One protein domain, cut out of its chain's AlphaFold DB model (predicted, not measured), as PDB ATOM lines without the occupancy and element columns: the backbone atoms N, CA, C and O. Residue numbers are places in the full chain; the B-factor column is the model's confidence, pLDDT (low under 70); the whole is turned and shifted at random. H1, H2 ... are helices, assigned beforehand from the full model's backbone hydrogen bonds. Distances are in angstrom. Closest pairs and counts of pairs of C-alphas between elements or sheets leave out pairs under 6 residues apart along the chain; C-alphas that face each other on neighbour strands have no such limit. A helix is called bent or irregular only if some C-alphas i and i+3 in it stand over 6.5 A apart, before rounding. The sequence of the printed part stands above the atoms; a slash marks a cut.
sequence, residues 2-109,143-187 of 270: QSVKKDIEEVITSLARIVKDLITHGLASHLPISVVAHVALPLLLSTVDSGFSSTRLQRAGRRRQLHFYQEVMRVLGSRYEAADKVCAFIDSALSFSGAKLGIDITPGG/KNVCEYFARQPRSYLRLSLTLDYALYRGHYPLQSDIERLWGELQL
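What this domain is: This is residues 2 to 109 and 143 to 187 of the 270 residues of an uncharacterized protein of Penicillium subrubescens (UniProt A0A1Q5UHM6). The longest helix, H1, slants across one side of a four-helix bundle made of H3, H4, H5 and H7, with H3 at its core. The bundle is up and down, each helix running against the one before it in the chain; short H6 sits between the start of H1 and the end of H3, H2 is by the end of H4, and H8 is near H7 alone. The 153 printed residues hold eight named helices, H1 to H8 in chain order, and no named strand: the class is all helix. The whole is compact, with a radius of gyration of the C-alphas of 15.7 A and spans of 46 by 36 by 25 A.

How they stand to each other: H1, residues 2 to 24, touches H4, residues 56 to 77, with residues 16 to 23 alone, at a steep tilt of 50 degrees, the same way; their closest C-alphas, Lys 20 and Phe 68, are 6.2 A apart. H1 touches H6, residues 145 to 151, with residues 5 to 9 alone; the closest C-alphas are Lys 5 and Cys 146, 6.2 A. H3, residues 34 to 51, and H4 form a helical hairpin at a shallow tilt of 26 degrees, opposite ways, closest at C-alphas 46 and 66, 5.8 A. H3 touches H5, residues 82 to 95, the same way at a shallow tilt of 28 degrees, closest at C-alphas 36 and 83, 6.0 A. H5 touches H7, residues 153 to 169, opposite ways at a shallow tilt of 31 degrees, closest at C-alphas 93 and 159, 6.6 A. H3 and H7 only just touch, with 3 pairs of C-alphas within 8 A, closest at Ala 37 and Leu 167, 6.8 A. H4 and H5 touch only at the corner by their link, closest at C-alphas 77 and 83, 4.9 A. H2, residues 27 to 30, touches H4; C-alphas 29 and 75 are closest, 6.5 A. H8, residues 175 to 185, is close to H7 but not clearly touching, closest at C-alphas 178 and 162, 7.3 A. In H1, H4, H5, H6, H7 and H8 every O i to N i+4 pair is within hydrogen-bond range; in H3 11 of 14 are, and H2 is too short for such a pair.

Where its parts are: H1 spans 33.2 A from C-alpha 2 at (177.950, 149.888, 190.058), H4 30.6 A, H3 27.5 A and H7 23.9 A. H3 is only just irregular, C-alphas 38 and 41 being 6.54 A apart, with a kink of 25 degrees near residue 42. H8 ends at C-alpha 185, (195.895, 140.270, 207.272).

The domain as a whole: The C-alphas of Gly 108 and Leu 187, the two farthest apart, are 48.1 A apart. Residues 110 to 142 are not printed, and C-alphas 109 and 143 are 32.0 A apart across the cut. Of the links that are printed whole, each is tight. The mean pLDDT of the printed part is 73.4, and 43 residues are under 70, among them 50 to 62 and 96 to 109.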
ATOM      1  N   GLN A   2     178.933 148.808 189.849       54.31
ATOM      2  CA  GLN A   2     177.950 149.888 190.058       54.31
ATOM      3  C   GLN A   2     176.773 149.504 190.979       54.31
ATOM      4  O   GLN A   2     176.285 150.375 191.688       54.31
ATOM      5  N   SER A   3     176.364 148.227 191.024       69.00
ATOM      6  CA  SER A   3     175.330 147.741 191.960       69.00
ATOM      7  C   SER A   3     175.752 147.927 193.417       69.00
ATOM      8  O   SER A   3     175.108 148.665 194.141       69.00
ATOM      9  N   VAL A   4     176.931 147.413 193.782       74.50
ATOM     10  CA  VAL A   4     177.502 147.534 195.137       74.50
ATOM     11  C   VAL A   4     177.603 148.990 195.592       74.50
ATOM     12  O   VAL A   4     177.360 149.300 196.751       74.50
ATOM     13  N   LYS A   5     177.938 149.910 194.679       69.06
ATOM     14  CA  LYS A   5     177.958 151.344 194.989       69.06
ATOM     15  C   LYS A   5     176.568 151.852 195.393       69.06
ATOM     16  O   LYS A   5     176.465 152.570 196.381       69.06
ATOM     17  N   LYS A   6     175.535 151.499 194.623       75.06
ATOM     18  CA  LYS A   6     174.149 151.902 194.886       75.06
ATOM     19  C   LYS A   6     173.650 151.310 196.206       75.06
ATOM     20  O   LYS A   6     173.082 152.044 197.003       75.06
ATOM     21  N   ASP A   7     173.959 150.041 196.461       78.56
ATOM     22  CA  ASP A   7     173.571 149.345 197.690       78.56
ATOM     23  C   ASP A   7     174.198 150.016 198.927       78.56
ATOM     24  O   ASP A   7     173.524 150.254 199.925       78.56
ATOM     25  N   ILE A   8     175.477 150.408 198.852       77.62
ATOM     26  CA  ILE A   8     176.153 151.134 199.941       77.62
ATOM     27  C   ILE A   8     175.519 152.515 200.163       77.62
ATOM     28  O   ILE A   8     175.294 152.911 201.305       77.62
ATOM     29  N   GLU A   9     175.227 153.257 199.093       74.88
ATOM     30  CA  GLU A   9     174.584 154.576 199.192       74.88
ATOM     31  C   GLU A   9     173.176 154.475 199.807       74.88
ATOM     32  O   GLU A   9     172.804 155.303 200.644       74.88
ATOM     33  N   GLU A  10     172.418 153.434 199.461       85.75
ATOM     34  CA  GLU A  10     171.104 153.145 200.034       85.75
ATOM     35  C   GLU A  10     171.192 152.797 201.523       85.75
ATOM     36  O   GLU A  10     170.457 153.367 202.329       85.75
ATOM     37  N   VAL A  11     172.135 151.935 201.917       86.25
ATOM     38  CA  VAL A  11     172.364 151.565 203.325       86.25
ATOM     39  C   VAL A  11     172.780 152.774 204.164       86.25
ATOM     40  O   VAL A  11     172.271 152.978 205.263       86.25
ATOM     41  N   ILE A  12     173.667 153.625 203.645       76.25
ATOM     42  CA  ILE A  12     174.097 154.851 204.335       76.25
ATOM     43  C   ILE A  12     172.916 155.814 204.531       76.25
ATOM     44  O   ILE A  12     172.784 156.442 205.588       76.25
ATOM     45  N   THR A  13     172.048 155.927 203.523       79.75
ATOM     46  CA  THR A  13     170.872 156.808 203.562       79.75
ATOM     47  C   THR A  13     169.797 156.265 204.502       79.75
ATOM     48  O   THR A  13     169.229 157.022 205.293       79.75
ATOM     49  N   SER A  14     169.534 154.958 204.466       82.00
ATOM     50  CA  SER A  14     168.555 154.311 205.341       82.00
ATOM     51  C   SER A  14     168.994 154.353 206.805       82.00
ATOM     52  O   SER A  14     168.179 154.679 207.669       82.00
ATOM     53  N   LEU A  15     170.284 154.150 207.087       82.94
ATOM     54  CA  LEU A  15     170.840 154.296 208.430       82.94
ATOM     55  C   LEU A  15     170.689 155.727 208.950       82.94
ATOM     56  O   LEU A  15     170.247 155.927 210.079       82.94
ATOM     57  N   ALA A  16     170.976 156.731 208.118       74.75
ATOM     58  CA  ALA A  16     170.773 158.127 208.497       74.75
ATOM     59  C   ALA A  16     169.299 158.454 208.771       74.75
ATOM     60  O   ALA A  16     169.007 159.227 209.684       74.75
ATOM     61  N   ARG A  17     168.365 157.847 208.026       81.06
ATOM     62  CA  ARG A  17     166.925 157.975 208.286       81.06
ATOM     63  C   ARG A  17     166.550 157.391 209.645       81.06
ATOM     64  O   ARG A  17     165.889 158.071 210.417       81.06
ATOM     65  N   ILE A  18     167.022 156.183 209.955       82.25
ATOM     66  CA  ILE A  18     166.792 155.538 211.255       82.25
ATOM     67  C   ILE A  18     167.334 156.427 212.378       82.25
ATOM     68  O   ILE A  18     166.616 156.752 213.314       82.25
ATOM     69  N   VAL A  19     168.577 156.892 212.256       77.12
ATOM     70  CA  VAL A  19     169.214 157.772 213.244       77.12
ATOM     71  C   VAL A  19     168.429 159.072 213.440       77.12
ATOM     72  O   VAL A  19     168.206 159.484 214.579       77.12
ATOM     73  N   LYS A  20     167.944 159.686 212.355       78.88
ATOM     74  CA  LYS A  20     167.059 160.857 212.414       78.88
ATOM     75  C   LYS A  20     165.763 160.541 213.162       78.88
ATOM     76  O   LYS A  20     165.394 161.302 214.052       78.88
ATOM     77  N   ASP A  21     165.104 159.435 212.828       79.69
ATOM     78  CA  ASP A  21     163.850 159.020 213.459       79.69
ATOM     79  C   ASP A  21     164.051 158.765 214.967       79.69
ATOM     80  O   ASP A  21     163.215 159.146 215.783       79.69
ATOM     81  N   LEU A  22     165.198 158.221 215.384       78.25
ATOM     82  CA  LEU A  22     165.514 158.046 216.805       78.25
ATOM     83  C   LEU A  22     165.686 159.366 217.567       78.25
ATOM     84  O   LEU A  22     165.294 159.443 218.734       78.25
ATOM     85  N   ILE A  23     166.262 160.395 216.938       76.06
ATOM     86  CA  ILE A  23     166.369 161.731 217.544       76.06
ATOM     87  C   ILE A  23     164.979 162.363 217.654       76.06
ATOM     88  O   ILE A  23     164.613 162.844 218.724       76.06
ATOM     89  N   THR A  24     164.193 162.344 216.571       76.31
ATOM     90  CA  THR A  24     162.881 163.013 216.528       76.31
ATOM     91  C   THR A  24     161.872 162.402 217.496       76.31
ATOM     92  O   THR A  24     161.040 163.125 218.033       76.31
ATOM     93  N   HIS A  25     161.974 161.100 217.775       78.19
ATOM     94  CA  HIS A  25     161.117 160.404 218.740       78.19
ATOM     95  C   HIS A  25     161.680 160.409 220.177       78.19
ATOM     96  O   HIS A  25     161.107 159.773 221.057       78.19
ATOM     97  N   GLY A  26     162.813 161.077 220.441       69.88
ATOM     98  CA  GLY A  26     163.438 161.148 221.774       69.88
ATOM     99  C   GLY A  26     164.074 159.838 222.269       69.88
ATOM    100  O   GLY A  26     164.627 159.782 223.372       69.88
ATOM    101  N   LEU A  27     164.057 158.790 221.440       73.19
ATOM    102  CA  LEU A  27     164.598 157.461 221.740       73.19
ATOM    103  C   LEU A  27     166.126 157.445 221.802       73.19
ATOM    104  O   LEU A  27     166.704 156.521 222.371       73.19
ATOM    105  N   ALA A  28     166.781 158.489 221.287       65.88
ATOM    106  CA  ALA A  28     168.228 158.648 221.359       65.88
ATOM    107  C   ALA A  28     168.782 158.552 222.800       65.88
ATOM    108  O   ALA A  28     169.879 158.045 223.022       65.88
ATOM    109  N   SER A  29     167.994 158.975 223.794       67.00
ATOM    110  CA  SER A  29     168.359 158.930 225.218       67.00
ATOM    111  C   SER A  29     168.252 157.536 225.864       67.00
ATOM    112  O   SER A  29     168.819 157.303 226.935       67.00
ATOM    113  N   HIS A  30     167.551 156.604 225.209       73.69
ATOM    114  CA  HIS A  30     167.286 155.241 225.685       73.69
ATOM    115  C   HIS A  30     168.148 154.179 224.990       73.69
ATOM    116  O   HIS A  30     167.990 152.985 225.245       73.69
ATOM    117  N   LEU A  31     169.061 154.598 224.113       77.56
ATOM    118  CA  LEU A  31     169.915 153.688 223.365       77.56
ATOM    119  C   LEU A  31     170.933 152.987 224.280       77.56
ATOM    120  O   LEU A  31     171.528 153.630 225.156       77.56
ATOM    121  N   PRO A  32     171.177 151.680 224.070       79.81
ATOM    122  CA  PRO A  32     172.221 150.967 224.787       79.81
ATOM    123  C   PRO A  32     173.605 151.493 224.390       79.81
ATOM    124  O   PRO A  32     173.821 151.949 223.267       79.81
ATOM    125  N   ILE A  33     174.568 151.370 225.305       80.31
ATOM    126  CA  ILE A  33     175.950 151.844 225.122       80.31
ATOM    127  C   ILE A  33     176.627 151.298 223.853       80.31
ATOM    128  O   ILE A  33     177.468 151.969 223.261       80.31
ATOM    129  N   SER A  34     176.225 150.112 223.385       83.88
ATOM    130  CA  SER A  34     176.735 149.510 222.150       83.88
ATOM    131  C   SER A  34     176.495 150.383 220.916       83.88
ATOM    132  O   SER A  34     177.273 150.316 219.966       83.88
ATOM    133  N   VAL A  35     175.469 151.237 220.918       83.88
ATOM    134  CA  VAL A  35     175.142 152.112 219.782       83.88
ATOM    135  C   VAL A  35     176.243 153.135 219.519       83.88
ATOM    136  O   VAL A  35     176.482 153.466 218.362       83.88
ATOM    137  N   VAL A  36     176.989 153.551 220.548       82.38
ATOM    138  CA  VAL A  36     178.157 154.437 220.403       82.38
ATOM    139  C   VAL A  36     179.174 153.843 219.417       82.38
ATOM    140  O   VAL A  36     179.670 154.541 218.537       82.38
ATOM    141  N   ALA A  37     179.430 152.534 219.504       83.88
ATOM    142  CA  ALA A  37     180.336 151.835 218.593       83.88
ATOM    143  C   ALA A  37     179.753 151.696 217.175       83.88
ATOM    144  O   ALA A  37     180.473 151.850 216.193       83.88
ATOM    145  N   HIS A  38     178.441 151.464 217.052       82.31
ATOM    146  CA  HIS A  38     177.779 151.309 215.749       82.31
ATOM    147  C   HIS A  38     177.676 152.628 214.977       82.31
ATOM    148  O   HIS A  38     177.690 152.620 213.750       82.31
ATOM    149  N   VAL A  39     177.590 153.761 215.680       84.12
ATOM    150  CA  VAL A  39     177.560 155.104 215.080       84.12
ATOM    151  C   VAL A  39     178.967 155.591 214.708       84.12
ATOM    152  O   VAL A  39     179.104 156.429 213.817       84.12
ATOM    153  N   ALA A  40     180.018 155.023 215.308       84.94
ATOM    154  CA  ALA A  40     181.400 155.449 215.105       84.94
ATOM    155  C   ALA A  40     181.855 155.372 213.638       84.94
ATOM    156  O   ALA A  40     182.382 156.343 213.093       84.94
ATOM    157  N   LEU A  41     181.633 154.227 212.983       84.38
ATOM    158  CA  LEU A  41     182.044 154.026 211.595       84.38
ATOM    159  C   LEU A  41     181.226 154.892 210.616       84.38
ATOM    160  O   LEU A  41     181.843 155.612 209.834       84.38
ATOM    161  N   PRO A  42     179.878 154.914 210.657       81.56
ATOM    162  CA  PRO A  42     179.075 155.828 209.841       81.56
ATOM    163  C   PRO A  42     179.487 157.295 209.993       81.56
ATOM    164  O   PRO A  42     179.593 158.001 208.993       81.56
ATOM    165  N   LEU A  43     179.788 157.737 211.217       81.88
ATOM    166  CA  LEU A  43     180.261 159.090 211.488       81.88
ATOM    167  C   LEU A  43     181.631 159.353 210.843       81.88
ATOM    168  O   LEU A  43     181.795 160.343 210.127       81.88
ATOM    169  N   LEU A  44     182.594 158.443 211.024       83.25
ATOM    170  CA  LEU A  44     183.898 158.507 210.359       83.25
ATOM    171  C   LEU A  44     183.729 158.595 208.833       83.25
ATOM    172  O   LEU A  44     184.335 159.443 208.186       83.25
ATOM    173  N   LEU A  45     182.853 157.783 208.246       79.25
ATOM    174  CA  LEU A  45     182.618 157.800 206.804       79.25
ATOM    175  C   LEU A  45     181.943 159.092 206.327       79.25
ATOM    176  O   LEU A  45     182.374 159.658 205.324       79.25
ATOM    177  N   SER A  46     180.939 159.605 207.044       76.12
ATOM    178  CA  SER A  46     180.275 160.873 206.706       76.12
ATOM    179  C   SER A  46     181.216 162.080 206.786       76.12
ATOM    180  O   SER A  46     181.067 163.032 206.020       76.12
ATOM    181  N   THR A  47     182.211 162.046 207.673       78.19
ATOM    182  CA  THR A  47     183.206 163.127 207.809       78.19
ATOM    183  C   THR A  47     184.249 163.103 206.700       78.19
ATOM    184  O   THR A  47     184.649 164.150 206.204       78.19
ATOM    185  N   VAL A  48     184.635 161.918 206.231       74.75
ATOM    186  CA  VAL A  48     185.444 161.788 205.017       74.75
ATOM    187  C   VAL A  48     184.621 162.204 203.782       74.75
ATOM    188  O   VAL A  48     185.151 162.818 202.855       74.75
ATOM    189  N   ASP A  49     183.306 161.953 203.775       72.94
ATOM    190  CA  ASP A  49     182.415 162.295 202.655       72.94
ATOM    191  C   ASP A  49     182.129 163.782 202.496       72.94
ATOM    192  O   ASP A  49     181.935 164.249 201.365       72.94
ATOM    193  N   SER A  50     182.175 164.548 203.584       66.81
ATOM    194  CA  SER A  50     182.139 166.009 203.508       66.81
ATOM    195  C   SER A  50     183.395 166.575 202.825       66.81
ATOM    196  O   SER A  50     183.287 167.555 202.086       66.81
ATOM    197  N   GLY A  51     184.548 165.906 202.966       66.94
ATOM    198  CA  GLY A  51     185.821 166.288 202.345       66.94
ATOM    199  C   GLY A  51     185.893 166.083 200.824       66.94
ATOM    200  O   GLY A  51     186.647 166.778 200.149       66.94
ATOM    201  N   PHE A  52     185.081 165.185 200.256       62.34
ATOM    202  CA  PHE A  52     185.046 164.917 198.806       62.34
ATOM    203  C   PHE A  52     183.947 165.680 198.052       62.34
ATOM    204  O   PHE A  52     183.734 165.452 196.861       62.34
ATOM    205  N   SER A  53     183.185 166.546 198.721       57.72
ATOM    206  CA  SER A  53     181.978 167.121 198.126       57.72
ATOM    207  C   SER A  53     182.280 168.292 197.182       57.72
ATOM    208  O   SER A  53     182.543 169.422 197.609       57.72
ATOM    209  N   SER A  54     182.193 168.029 195.876       55.31
ATOM    210  CA  SER A  54     182.468 169.004 194.813       55.31
ATOM    211  C   SER A  54     181.311 169.973 194.526       55.31
ATOM    212  O   SER A  54     181.554 171.072 194.038       55.31
ATOM    213  N   THR A  55     180.059 169.608 194.838       49.56
ATOM    214  CA  THR A  55     178.850 170.370 194.450       49.56
ATOM    215  C   THR A  55     178.098 170.918 195.672       49.56
ATOM    216  O   THR A  55     177.849 170.170 196.618       49.56
ATOM    217  N   ARG A  56     177.664 172.197 195.650       51.34
ATOM    218  CA  ARG A  56     176.975 172.880 196.780       51.34
ATOM    219  C   ARG A  56     175.779 172.091 197.351       51.34
ATOM    220  O   ARG A  56     175.672 171.956 198.565       51.34
ATOM    221  N   LEU A  57     174.928 171.514 196.498       53.38
ATOM    222  CA  LEU A  57     173.767 170.705 196.917       53.38
ATOM    223  C   LEU A  57     174.162 169.396 197.622       53.38
ATOM    224  O   LEU A  57     173.566 169.022 198.631       53.38
ATOM    225  N   GLN A  58     175.205 168.720 197.134       61.03
ATOM    226  CA  GLN A  58     175.721 167.494 197.758       61.03
ATOM    227  C   GLN A  58     176.371 167.797 199.109       61.03
ATOM    228  O   GLN A  58     176.186 167.048 200.068       61.03
ATOM    229  N   ARG A  59     177.055 168.941 199.206       64.31
ATOM    230  CA  ARG A  59     177.639 169.430 200.455       64.31
ATOM    231  C   ARG A  59     176.562 169.705 201.501       64.31
ATOM    232  O   ARG A  59     176.733 169.311 202.648       64.31
ATOM    233  N   ALA A  60     175.437 170.307 201.111       58.34
ATOM    234  CA  ALA A  60     174.313 170.558 202.013       58.34
ATOM    235  C   ALA A  60     173.675 169.256 202.536       58.34
ATOM    236  O   ALA A  60     173.467 169.122 203.741       58.34
ATOM    237  N   GLY A  61     173.420 168.275 201.661       64.94
ATOM    238  CA  GLY A  61     172.873 166.970 202.056       64.94
ATOM    239  C   GLY A  61     173.799 166.187 202.993       64.94
ATOM    240  O   GLY A  61     173.371 165.739 204.057       64.94
ATOM    241  N   ARG A  62     175.093 166.103 202.658       69.88
ATOM    242  CA  ARG A  62     176.106 165.420 203.486       69.88
ATOM    243  C   ARG A  62     176.358 166.129 204.813       69.88
ATOM    244  O   ARG A  62     176.554 165.472 205.826       69.88
ATOM    245  N   ARG A  63     176.296 167.463 204.837       70.00
ATOM    246  CA  ARG A  63     176.418 168.255 206.070       70.00
ATOM    247  C   ARG A  63     175.215 168.057 206.993       70.00
ATOM    248  O   ARG A  63     175.409 167.928 208.196       70.00
ATOM    249  N   ARG A  64     173.996 167.953 206.449       73.56
ATOM    250  CA  ARG A  64     172.804 167.568 207.230       73.56
ATOM    251  C   ARG A  64     172.935 166.153 207.792       73.56
ATOM    252  O   ARG A  64     172.639 165.934 208.957       73.56
ATOM    253  N   GLN A  65     173.414 165.206 206.986       72.56
ATOM    254  CA  GLN A  65     173.649 163.836 207.437       72.56
ATOM    255  C   GLN A  65     174.686 163.768 208.564       72.56
ATOM    256  O   GLN A  65     174.443 163.129 209.586       72.56
ATOM    257  N   LEU A  66     175.801 164.479 208.404       77.94
ATOM    258  CA  LEU A  66     176.820 164.618 209.436       77.94
ATOM    259  C   LEU A  66     176.227 165.196 210.725       77.94
ATOM    260  O   LEU A  66     176.439 164.626 211.790       77.94
ATOM    261  N   HIS A  67     175.420 166.252 210.622       80.56
ATOM    262  CA  HIS A  67     174.761 166.871 211.770       80.56
ATOM    263  C   HIS A  67     173.902 165.875 212.568       80.56
ATOM    264  O   HIS A  67     173.948 165.883 213.793       80.56
ATOM    265  N   PHE A  68     173.161 164.970 211.912       77.38
ATOM    266  CA  PHE A  68     172.387 163.947 212.631       77.38
ATOM    267  C   PHE A  68     173.280 162.987 213.427       77.38
ATOM    268  O   PHE A  68     172.977 162.684 214.579       77.38
ATOM    269  N   TYR A  69     174.398 162.536 212.855       79.06
ATOM    270  CA  TYR A  69     175.328 161.656 213.569       79.06
ATOM    271  C   TYR A  69     176.061 162.372 214.710       79.06
ATOM    272  O   TYR A  69     176.272 161.779 215.768       79.06
ATOM    273  N   GLN A  70     176.406 163.648 214.524       81.88
ATOM    274  CA  GLN A  70     176.993 164.482 215.575       81.88
ATOM    275  C   GLN A  70     176.017 164.675 216.735       81.88
ATOM    276  O   GLN A  70     176.398 164.517 217.891       81.88
ATOM    277  N   GLU A  71     174.746 164.937 216.430       78.00
ATOM    278  CA  GLU A  71     173.714 165.127 217.444       78.00
ATOM    279  C   GLU A  71     173.444 163.842 218.237       78.00
ATOM    280  O   GLU A  71     173.329 163.884 219.462       78.00
ATOM    281  N   VAL A  72     173.449 162.673 217.582       79.94
ATOM    282  CA  VAL A  72     173.389 161.388 218.298       79.94
ATOM    283  C   VAL A  72     174.601 161.182 219.195       79.94
ATOM    284  O   VAL A  72     174.425 160.793 220.347       79.94
ATOM    285  N   MET A  73     175.817 161.469 218.724       81.56
ATOM    286  CA  MET A  73     177.008 161.349 219.571       81.56
ATOM    287  C   MET A  73     177.015 162.348 220.727       81.56
ATOM    288  O   MET A  73     177.497 162.005 221.800       81.56
ATOM    289  N   ARG A  74     176.412 163.530 220.569       82.56
ATOM    290  CA  ARG A  74     176.222 164.500 221.657       82.56
ATOM    291  C   ARG A  74     175.254 163.974 222.718       82.56
ATOM    292  O   ARG A  74     175.557 164.005 223.911       82.56
ATOM    293  N   VAL A  75     174.099 163.451 222.297       78.19
ATOM    294  CA  VAL A  75     173.113 162.845 223.209       78.19
ATOM    295  C   VAL A  75     173.717 161.632 223.920       78.19
ATOM    296  O   VAL A  75     173.576 161.508 225.136       78.19
ATOM    297  N   LEU A  76     174.451 160.779 223.202       78.25
ATOM    298  CA  LEU A  76     175.154 159.638 223.790       78.25
ATOM    299  C   LEU A  76     176.300 160.073 224.713       78.25
ATOM    300  O   LEU A  76     176.476 159.458 225.759       78.25
ATOM    301  N   GLY A  77     177.032 161.139 224.390       79.31
ATOM    302  CA  GLY A  77     178.121 161.673 225.216       79.31
ATOM    303  C   GLY A  77     177.655 162.253 226.542       79.31
ATOM    304  O   GLY A  77     178.307 162.057 227.560       79.31
ATOM    305  N   SER A  78     176.444 162.813 226.594       80.62
ATOM    306  CA  SER A  78     175.831 163.199 227.873       80.62
ATOM    307  C   SER A  78     175.543 162.014 228.815       80.62
ATOM    308  O   SER A  78     175.251 162.214 229.994       80.62
ATOM    309  N   ARG A  79     175.594 160.775 228.303       74.50
ATOM    310  CA  ARG A  79     175.217 159.542 229.015       74.50
ATOM    311  C   ARG A  79     176.386 158.578 229.203       74.50
ATOM    312  O   ARG A  79     176.409 157.847 230.190       74.50
ATOM    313  N   TYR A  80     177.322 158.549 228.260       81.06
ATOM    314  CA  TYR A  80     178.389 157.563 228.182       81.06
ATOM    315  C   TYR A  80     179.730 158.248 227.898       81.06
ATOM    316  O   TYR A  80     179.957 158.729 226.793       81.06
ATOM    317  N   GLU A  81     180.671 158.153 228.841       81.00
ATOM    318  CA  GLU A  81     182.081 158.575 228.669       81.00
ATOM    319  C   GLU A  81     182.760 157.866 227.475       81.00
ATOM    320  O   GLU A  81     183.737 158.337 226.893       81.00
ATOM    321  N   ALA A  82     182.230 156.704 227.074       79.12
ATOM    322  CA  ALA A  82     182.686 155.988 225.889       79.12
ATOM    323  C   ALA A  82     182.553 156.829 224.606       79.12
ATOM    324  O   ALA A  82     183.377 156.671 223.710       79.12
ATOM    325  N   ALA A  83     181.570 157.731 224.512       82.19
ATOM    326  CA  ALA A  83     181.394 158.575 223.333       82.19
ATOM    327  C   ALA A  83     182.571 159.541 223.135       82.19
ATOM    328  O   ALA A  83     183.041 159.691 222.009       82.19
ATOM    329  N   ASP A  84     183.109 160.101 224.223       81.94
ATOM    330  CA  ASP A  84     184.278 160.986 224.181       81.94
ATOM    331  C   ASP A  84     185.509 160.252 223.647       81.94
ATOM    332  O   ASP A  84     186.217 160.738 222.760       81.94
ATOM    333  N   LYS A  85     185.723 159.022 224.130       83.12
ATOM    334  CA  LYS A  85     186.822 158.153 223.680       83.12
ATOM    335  C   LYS A  85     186.677 157.784 222.205       83.12
ATOM    336  O   LYS A  85     187.653 157.840 221.461       83.12
ATOM    337  N   VAL A  86     185.465 157.447 221.765       84.31
ATOM    338  CA  VAL A  86     185.184 157.120 220.361       84.31
ATOM    339  C   VAL A  86     185.426 158.318 219.449       84.31
ATOM    340  O   VAL A  86     186.065 158.159 218.411       84.31
ATOM    341  N   CYS A  87     185.000 159.519 219.836       83.56
ATOM    342  CA  CYS A  87     185.284 160.726 219.063       83.56
ATOM    343  C   CYS A  87     186.791 161.001 218.964       83.56
ATOM    344  O   CYS A  87     187.279 161.261 217.866       83.56
ATOM    345  N   ALA A  88     187.552 160.813 220.049       83.88
ATOM    346  CA  ALA A  88     189.014 160.917 220.014       83.88
ATOM    347  C   ALA A  88     189.671 159.877 219.081       83.88
ATOM    348  O   ALA A  88     190.657 160.176 218.396       83.88
ATOM    349  N   PHE A  89     189.127 158.655 219.003       83.25
ATOM    350  CA  PHE A  89     189.595 157.642 218.049       83.25
ATOM    351  C   PHE A  89     189.270 158.010 216.604       83.25
ATOM    352  O   PHE A  89     190.110 157.808 215.725       83.25
ATOM    353  N   ILE A  90     188.090 158.576 216.352       83.00
ATOM    354  CA  ILE A  90     187.704 159.062 215.025       83.00
ATOM    355  C   ILE A  90     188.617 160.224 214.612       83.00
ATOM    356  O   ILE A  90     189.126 160.205 213.496       83.00
ATOM    357  N   ASP A  91     188.922 161.171 215.500       82.62
ATOM    358  CA  ASP A  91     189.882 162.252 215.229       82.62
ATOM    359  C   ASP A  91     191.286 161.734 214.906       82.62
ATOM    360  O   ASP A  91     191.942 162.193 213.964       82.62
ATOM    361  N   SER A  92     191.737 160.725 215.650       79.62
ATOM    362  CA  SER A  92     193.017 160.061 215.397       79.62
ATOM    363  C   SER A  92     193.016 159.350 214.034       79.62
ATOM    364  O   SER A  92     193.988 159.440 213.282       79.62
ATOM    365  N   ALA A  93     191.902 158.714 213.652       78.25
ATOM    366  CA  ALA A  93     191.721 158.094 212.337       78.25
ATOM    367  C   ALA A  93     191.633 159.109 211.190       78.25
ATOM    368  O   ALA A  93     192.165 158.862 210.108       78.25
ATOM    369  N   LEU A  94     191.015 160.267 211.414       74.75
ATOM    370  CA  LEU A  94     190.902 161.325 210.413       74.75
ATOM    371  C   LEU A  94     192.205 162.102 210.226       74.75
ATOM    372  O   LEU A  94     192.501 162.508 209.101       74.75
ATOM    373  N   SER A  95     193.031 162.207 211.270       75.38
ATOM    374  CA  SER A  95     194.383 162.781 211.194       75.38
ATOM    375  C   SER A  95     195.254 162.064 210.155       75.38
ATOM    376  O   SER A  95     196.069 162.695 209.485       75.38
ATOM    377  N   PHE A  96     195.027 160.765 209.934       64.31
ATOM    378  CA  PHE A  96     195.672 160.005 208.860       64.31
ATOM    379  C   PHE A  96     195.215 160.439 207.452       64.31
ATOM    380  O   PHE A  96     195.981 160.365 206.494       64.31
ATOM    381  N   SER A  97     193.972 160.906 207.322       57.97
ATOM    382  CA  SER A  97     193.381 161.390 206.069       57.97
ATOM    383  C   SER A  97     193.533 162.908 205.864       57.97
ATOM    384  O   SER A  97     193.183 163.402 204.793       57.97
ATOM    385  N   GLY A  98     194.025 163.653 206.860       55.81
ATOM    386  CA  GLY A  98     194.074 165.121 206.850       55.81
ATOM    387  C   GLY A  98     192.721 165.811 207.077       55.81
ATOM    388  O   GLY A  98     192.611 167.013 206.846       55.81
ATOM    389  N   ALA A  99     191.699 165.071 207.513       58.69
ATOM    390  CA  ALA A  99     190.395 165.606 207.909       58.69
ATOM    391  C   ALA A  99     190.332 165.763 209.442       58.69
ATOM    392  O   ALA A  99     191.101 165.125 210.158       58.69
ATOM    393  N   LYS A 100     189.433 166.607 209.960       58.69
ATOM    394  CA  LYS A 100     189.233 166.799 211.408       58.69
ATOM    395  C   LYS A 100     187.756 166.655 211.761       58.69
ATOM    396  O   LYS A 100     186.911 167.211 211.055       58.69
ATOM    397  N   LEU A 101     187.448 165.932 212.838       60.78
ATOM    398  CA  LEU A 101     186.094 165.850 213.371       60.78
ATOM    399  C   LEU A 101     185.831 167.125 214.177       60.78
ATOM    400  O   LEU A 101     186.427 167.360 215.221       60.78
ATOM    401  N   GLY A 102     184.953 167.997 213.689       55.22
ATOM    402  CA  GLY A 102     184.550 169.205 214.417       55.22
ATOM    403  C   GLY A 102     183.495 168.929 215.491       55.22
ATOM    404  O   GLY A 102     182.478 169.613 215.493       55.22
ATOM    405  N   ILE A 103     183.656 167.887 216.318       55.19
ATOM    406  CA  ILE A 103     182.704 167.576 217.398       55.19
ATOM    407  C   ILE A 103     183.284 168.049 218.729       55.19
ATOM    408  O   ILE A 103     184.250 167.477 219.223       55.19
ATOM    409  N   ASP A 104     182.649 169.059 219.322       50.69
ATOM    410  CA  ASP A 104     182.787 169.378 220.741       50.69
ATOM    411  C   ASP A 104     181.623 168.713 221.496       50.69
ATOM    412  O   ASP A 104     180.455 168.991 221.224       50.69
ATOM    413  N   ILE A 105     181.931 167.771 222.393       48.38
ATOM    414  CA  ILE A 105     180.935 166.989 223.154       48.38
ATOM    415  C   ILE A 105     180.558 167.713 224.459       48.38
ATOM    416  O   ILE A 105     179.688 167.259 225.204       48.38
ATOM    417  N   THR A 106     181.162 168.873 224.739       41.12
ATOM    418  CA  THR A 106     180.876 169.643 225.952       41.12
ATOM    419  C   THR A 106     179.376 169.977 226.037       41.12
ATOM    420  O   THR A 106     178.816 170.558 225.098       41.12
ATOM    421  N   PRO A 107     178.685 169.646 227.149       38.12
ATOM    422  CA  PRO A 107     177.278 169.978 227.324       38.12
ATOM    423  C   PRO A 107     177.161 171.496 227.502       38.12
ATOM    424  O   PRO A 107     177.363 172.023 228.592       38.12
ATOM    425  N   GLY A 108     176.893 172.203 226.403       38.09
ATOM    426  CA  GLY A 108     176.861 173.670 226.349       38.09
ATOM    427  C   GLY A 108     177.825 174.312 225.343       38.09
ATOM    428  O   GLY A 108     177.945 175.535 225.339       38.09
ATOM    429  N   GLY A 109     178.496 173.526 224.491       34.25
ATOM    430  CA  GLY A 109     179.302 174.029 223.376       34.25
ATOM    431  C   GLY A 109     178.441 174.656 222.280       34.25
ATOM    432  O   GLY A 109     178.112 174.032 221.273       34.25
ATOM    433  N   LYS A 143     183.949 161.910 193.483       65.31
ATOM    434  CA  LYS A 143     182.652 162.570 193.718       65.31
ATOM    435  C   LYS A 143     182.029 162.192 195.066       65.31
ATOM    436  O   LYS A 143     181.198 162.931 195.594       65.31
ATOM    437  N   ASN A 144     182.370 161.025 195.614       68.38
ATOM    438  CA  ASN A 144     181.868 160.533 196.899       68.38
ATOM    439  C   ASN A 144     182.832 159.532 197.555       68.38
ATOM    440  O   ASN A 144     183.711 158.975 196.890       68.38
ATOM    441  N   VAL A 145     182.645 159.290 198.856       72.69
ATOM    442  CA  VAL A 145     183.395 158.281 199.625       72.69
ATOM    443  C   VAL A 145     183.311 156.896 198.995       72.69
ATOM    444  O   VAL A 145     184.317 156.191 198.922       72.69
ATOM    445  N   CYS A 146     182.147 156.520 198.464       70.69
ATOM    446  CA  CYS A 146     181.960 155.229 197.805       70.69
ATOM    447  C   CYS A 146     182.876 155.070 196.576       70.69
ATOM    448  O   CYS A 146     183.444 154.004 196.353       70.69
ATOM    449  N   GLU A 147     183.071 156.128 195.784       72.25
ATOM    450  CA  GLU A 147     183.968 156.153 194.625       72.25
ATOM    451  C   GLU A 147     185.440 156.134 195.051       72.25
ATOM    452  O   GLU A 147     186.260 155.475 194.403       72.25
ATOM    453  N   TYR A 148     185.773 156.809 196.153       71.50
ATOM    454  CA  TYR A 148     187.109 156.754 196.743       71.50
ATOM    455  C   TYR A 148     187.462 155.325 197.183       71.50
ATOM    456  O   TYR A 148     188.500 154.795 196.782       71.50
ATOM    457  N   PHE A 149     186.570 154.647 197.906       74.94
ATOM    458  CA  PHE A 149     186.800 153.274 198.361       74.94
ATOM    459  C   PHE A 149     186.732 152.234 197.249       74.94
ATOM    460  O   PHE A 149     187.509 151.281 197.271       74.94
ATOM    461  N   ALA A 150     185.892 152.434 196.232       75.25
ATOM    462  CA  ALA A 150     185.881 151.567 195.057       75.25
ATOM    463  C   ALA A 150     187.234 151.574 194.319       75.25
ATOM    464  O   ALA A 150     187.616 150.566 193.724       75.25
ATOM    465  N   ARG A 151     187.968 152.695 194.360       72.06
ATOM    466  CA  ARG A 151     189.302 152.833 193.749       72.06
ATOM    467  C   ARG A 151     190.447 152.484 194.700       72.06
ATOM    468  O   ARG A 151     191.503 152.060 194.238       72.06
ATOM    469  N   GLN A 152     190.262 152.660 196.005       75.00
ATOM    470  CA  GLN A 152     191.260 152.366 197.034       75.00
ATOM    471  C   GLN A 152     190.640 151.572 198.195       75.00
ATOM    472  O   GLN A 152     190.464 152.106 199.294       75.00
ATOM    473  N   PRO A 153     190.360 150.269 198.004       75.94
ATOM    474  CA  PRO A 153     189.748 149.443 199.046       75.94
ATOM    475  C   PRO A 153     190.654 149.293 200.276       75.94
ATOM    476  O   PRO A 153     190.170 149.168 201.397       75.94
ATOM    477  N   ARG A 154     191.980 149.386 200.092       76.31
ATOM    478  CA  ARG A 154     192.958 149.367 201.191       76.31
ATOM    479  C   ARG A 154     192.788 150.540 202.155       76.31
ATOM    480  O   ARG A 154     193.024 150.370 203.343       76.31
ATOM    481  N   SER A 155     192.368 151.706 201.664       73.69
ATOM    482  CA  SER A 155     192.142 152.886 202.504       73.69
ATOM    483  C   SER A 155     190.898 152.713 203.378       73.69
ATOM    484  O   SER A 155     190.951 153.022 204.565       73.69
ATOM    485  N   TYR A 156     189.817 152.154 202.820       80.50
ATOM    486  CA  TYR A 156     188.619 151.780 203.584       80.50
ATOM    487  C   TYR A 156     188.953 150.775 204.680       80.50
ATOM    488  O   TYR A 156     188.678 151.009 205.851       80.50
ATOM    489  N   LEU A 157     189.605 149.682 204.284       81.94
ATOM    490  CA  LEU A 157     189.907 148.567 205.164       81.94
ATOM    491  C   LEU A 157     190.898 148.965 206.266       81.94
ATOM    492  O   LEU A 157     190.762 148.537 207.406       81.94
ATOM    493  N   ARG A 158     191.852 149.853 205.957       78.62
ATOM    494  CA  ARG A 158     192.710 150.484 206.964       78.62
ATOM    495  C   ARG A 158     191.884 151.254 207.985       78.62
ATOM    496  O   ARG A 158     192.092 151.059 209.177       78.62
ATOM    497  N   LEU A 159     190.992 152.133 207.532       79.56
ATOM    498  CA  LEU A 159     190.181 152.970 208.417       79.56
ATOM    499  C   LEU A 159     189.251 152.125 209.292       79.56
ATOM    500  O   LEU A 159     189.234 152.330 210.503       79.56
ATOM    501  N   SER A 160     188.546 151.151 208.707       84.69
ATOM    502  CA  SER A 160     187.629 150.282 209.447       84.69
ATOM    503  C   SER A 160     188.369 149.437 210.482       84.69
ATOM    504  O   SER A 160     188.019 149.495 211.651       84.69
ATOM    505  N   LEU A 161     189.461 148.755 210.110       82.75
ATOM    506  CA  LEU A 161     190.225 147.922 211.050       82.75
ATOM    507  C   LEU A 161     190.875 148.729 212.171       82.75
ATOM    508  O   LEU A 161     190.951 148.266 213.304       82.75
ATOM    509  N   THR A 162     191.368 149.926 211.854       83.69
ATOM    510  CA  THR A 162     191.983 150.808 212.852       83.69
ATOM    511  C   THR A 162     190.939 151.272 213.864       83.69
ATOM    512  O   THR A 162     191.210 151.283 215.065       83.69
ATOM    513  N   LEU A 163     189.740 151.617 213.388       85.75
ATOM    514  CA  LEU A 163     188.623 151.988 214.246       85.75
ATOM    515  C   LEU A 163     188.136 150.792 215.073       85.75
ATOM    516  O   LEU A 163     188.025 150.917 216.287       85.75
ATOM    517  N   ASP A 164     187.922 149.630 214.457       86.44
ATOM    518  CA  ASP A 164     187.469 148.411 215.136       86.44
ATOM    519  C   ASP A 164     188.464 147.965 216.213       86.44
ATOM    520  O   ASP A 164     188.070 147.624 217.329       86.44
ATOM    521  N   TYR A 165     189.767 148.039 215.922       85.25
ATOM    522  CA  TYR A 165     190.808 147.790 216.914       85.25
ATOM    523  C   TYR A 165     190.714 148.775 218.079       85.25
ATOM    524  O   TYR A 165     190.759 148.353 219.235       85.25
ATOM    525  N   ALA A 166     190.561 150.072 217.794       85.12
ATOM    526  CA  ALA A 166     190.470 151.093 218.830       85.12
ATOM    527  C   ALA A 166     189.224 150.917 219.710       85.12
ATOM    528  O   ALA A 166     189.307 151.051 220.931       85.12
ATOM    529  N   LEU A 167     188.093 150.537 219.110       84.81
ATOM    530  CA  LEU A 167     186.854 150.221 219.819       84.81
ATOM    531  C   LEU A 167     186.983 148.956 220.674       84.81
ATOM    532  O   LEU A 167     186.483 148.926 221.797       84.81
ATOM    533  N   TYR A 168     187.672 147.928 220.175       84.81
ATOM    534  CA  TYR A 168     187.858 146.662 220.884       84.81
ATOM    535  C   TYR A 168     188.875 146.759 222.032       84.81
ATOM    536  O   TYR A 168     188.657 146.208 223.109       84.81
ATOM    537  N   ARG A 169     190.001 147.449 221.813       82.00
ATOM    538  CA  ARG A 169     191.090 147.581 222.795       82.00
ATOM    539  C   ARG A 169     190.925 148.767 223.737       82.00
ATOM    540  O   ARG A 169     191.570 148.794 224.782       82.00
ATOM    541  N   GLY A 170     190.101 149.747 223.372       82.12
ATOM    542  CA  GLY A 170     189.938 150.987 224.128       82.12
ATOM    543  C   GLY A 170     191.141 151.930 224.035       82.12
ATOM    544  O   GLY A 170     191.233 152.868 224.825       82.12
ATOM    545  N   HIS A 171     192.060 151.708 223.092       81.44
ATOM    546  CA  HIS A 171     193.146 152.629 222.768       81.44
ATOM    547  C   HIS A 171     193.399 152.642 221.263       81.44
ATOM    548  O   HIS A 171     193.256 151.624 220.585       81.44
ATOM    549  N   TYR A 172     193.817 153.791 220.740       79.12
ATOM    550  CA  TYR A 172     194.206 153.888 219.340       79.12
ATOM    551  C   TYR A 172     195.472 153.043 219.087       79.12
ATOM    552  O   TYR A 172     196.361 153.027 219.948       79.12
ATOM    553  N   PRO A 173     195.569 152.305 217.967       78.44
ATOM    554  CA  PRO A 173     196.726 151.457 217.704       78.44
ATOM    555  C   PRO A 173     197.984 152.294 217.460       78.44
ATOM    556  O   PRO A 173     197.956 153.292 216.732       78.44
ATOM    557  N   LEU A 174     199.108 151.863 218.033       76.56
ATOM    558  CA  LEU A 174     200.417 152.400 217.671       76.56
ATOM    559  C   LEU A 174     200.824 151.882 216.285       76.56
ATOM    560  O   LEU A 174     200.311 150.873 215.804       76.56
ATOM    561  N   GLN A 175     201.794 152.539 215.646       69.94
ATOM    562  CA  GLN A 175     202.304 152.133 214.328       69.94
ATOM    563  C   GLN A 175     202.714 150.645 214.287       69.94
ATOM    564  O   GLN A 175     202.437 149.958 213.307       69.94
ATOM    565  N   SER A 176     203.273 150.124 215.383       72.12
ATOM    566  CA  SER A 176     203.611 148.705 215.554       72.12
ATOM    567  C   SER A 176     202.392 147.775 215.590       72.12
ATOM    568  O   SER A 176     202.452 146.662 215.072       72.12
ATOM    569  N   ASP A 177     201.281 148.215 216.184       75.81
ATOM    570  CA  ASP A 177     200.041 147.436 216.254       75.81
ATOM    571  C   ASP A 177     199.358 147.389 214.888       75.81
ATOM    572  O   ASP A 177     198.858 146.344 214.482       75.81
ATOM    573  N   ILE A 178     199.395 148.501 214.146       71.88
ATOM    574  CA  ILE A 178     198.889 148.576 212.771       71.88
ATOM    575  C   ILE A 178     199.680 147.622 211.873       71.88
ATOM    576  O   ILE A 178     199.085 146.839 211.137       71.88
ATOM    577  N   GLU A 179     201.010 147.640 211.955       72.75
ATOM    578  CA  GLU A 179     201.873 146.736 211.187       72.75
ATOM    579  C   GLU A 179     201.628 145.268 211.536       72.75
ATOM    580  O   GLU A 179     201.634 144.417 210.648       72.75
ATOM    581  N   ARG A 180     201.323 144.965 212.801       69.69
ATOM    582  CA  ARG A 180     200.944 143.619 213.230       69.69
ATOM    583  C   ARG A 180     199.572 143.195 212.708       69.69
ATOM    584  O   ARG A 180     199.462 142.101 212.169       69.69
ATOM    585  N   LEU A 181     198.554 144.052 212.805       70.25
ATOM    586  CA  LEU A 181     197.224 143.795 212.233       70.25
ATOM    587  C   LEU A 181     197.315 143.556 210.724       70.25
ATOM    588  O   LEU A 181     196.606 142.724 210.168       70.25
ATOM    589  N   TRP A 182     198.213 144.273 210.054       68.62
ATOM    590  CA  TRP A 182     198.438 144.131 208.624       68.62
ATOM    591  C   TRP A 182     199.259 142.894 208.295       68.62
ATOM    592  O   TRP A 182     198.979 142.252 207.292       68.62
ATOM    593  N   GLY A 183     200.223 142.529 209.138       66.19
ATOM    594  CA  GLY A 183     200.934 141.258 209.053       66.19
ATOM    595  C   GLY A 183     199.990 140.067 209.228       66.19
ATOM    596  O   GLY A 183     200.097 139.095 208.488       66.19
ATOM    597  N   GLU A 184     199.013 140.174 210.132       63.34
ATOM    598  CA  GLU A 184     197.964 139.170 210.340       63.34
ATOM    599  C   GLU A 184     196.979 139.111 209.160       63.34
ATOM    600  O   GLU A 184     196.574 138.024 208.758       63.34
ATOM    601  N   LEU A 185     196.659 140.245 208.527       57.84
ATOM    602  CA  LEU A 185     195.895 140.270 207.272       57.84
ATOM    603  C   LEU A 185     196.693 139.825 206.037       57.84
ATOM    604  O   LEU A 185     196.092 139.428 205.041       57.84
ATOM    605  N   GLN A 186     198.024 139.908 206.072       55.12
ATOM    606  CA  GLN A 186     198.909 139.366 205.037       55.12
ATOM    607  C   GLN A 186     199.155 137.861 205.200       55.12
ATOM    608  O   GLN A 186     199.871 137.265 204.391       55.12
ATOM    609  N   LEU A 187     198.550 137.211 206.198       49.66
ATOM    610  CA  LEU A 187     198.621 135.764 206.303       49.66
ATOM    611  C   LEU A 187     197.712 135.115 205.259       49.66
ATOM    612  O   LEU A 187     196.487 135.193 205.305       49.66
TER     613      LEU A 187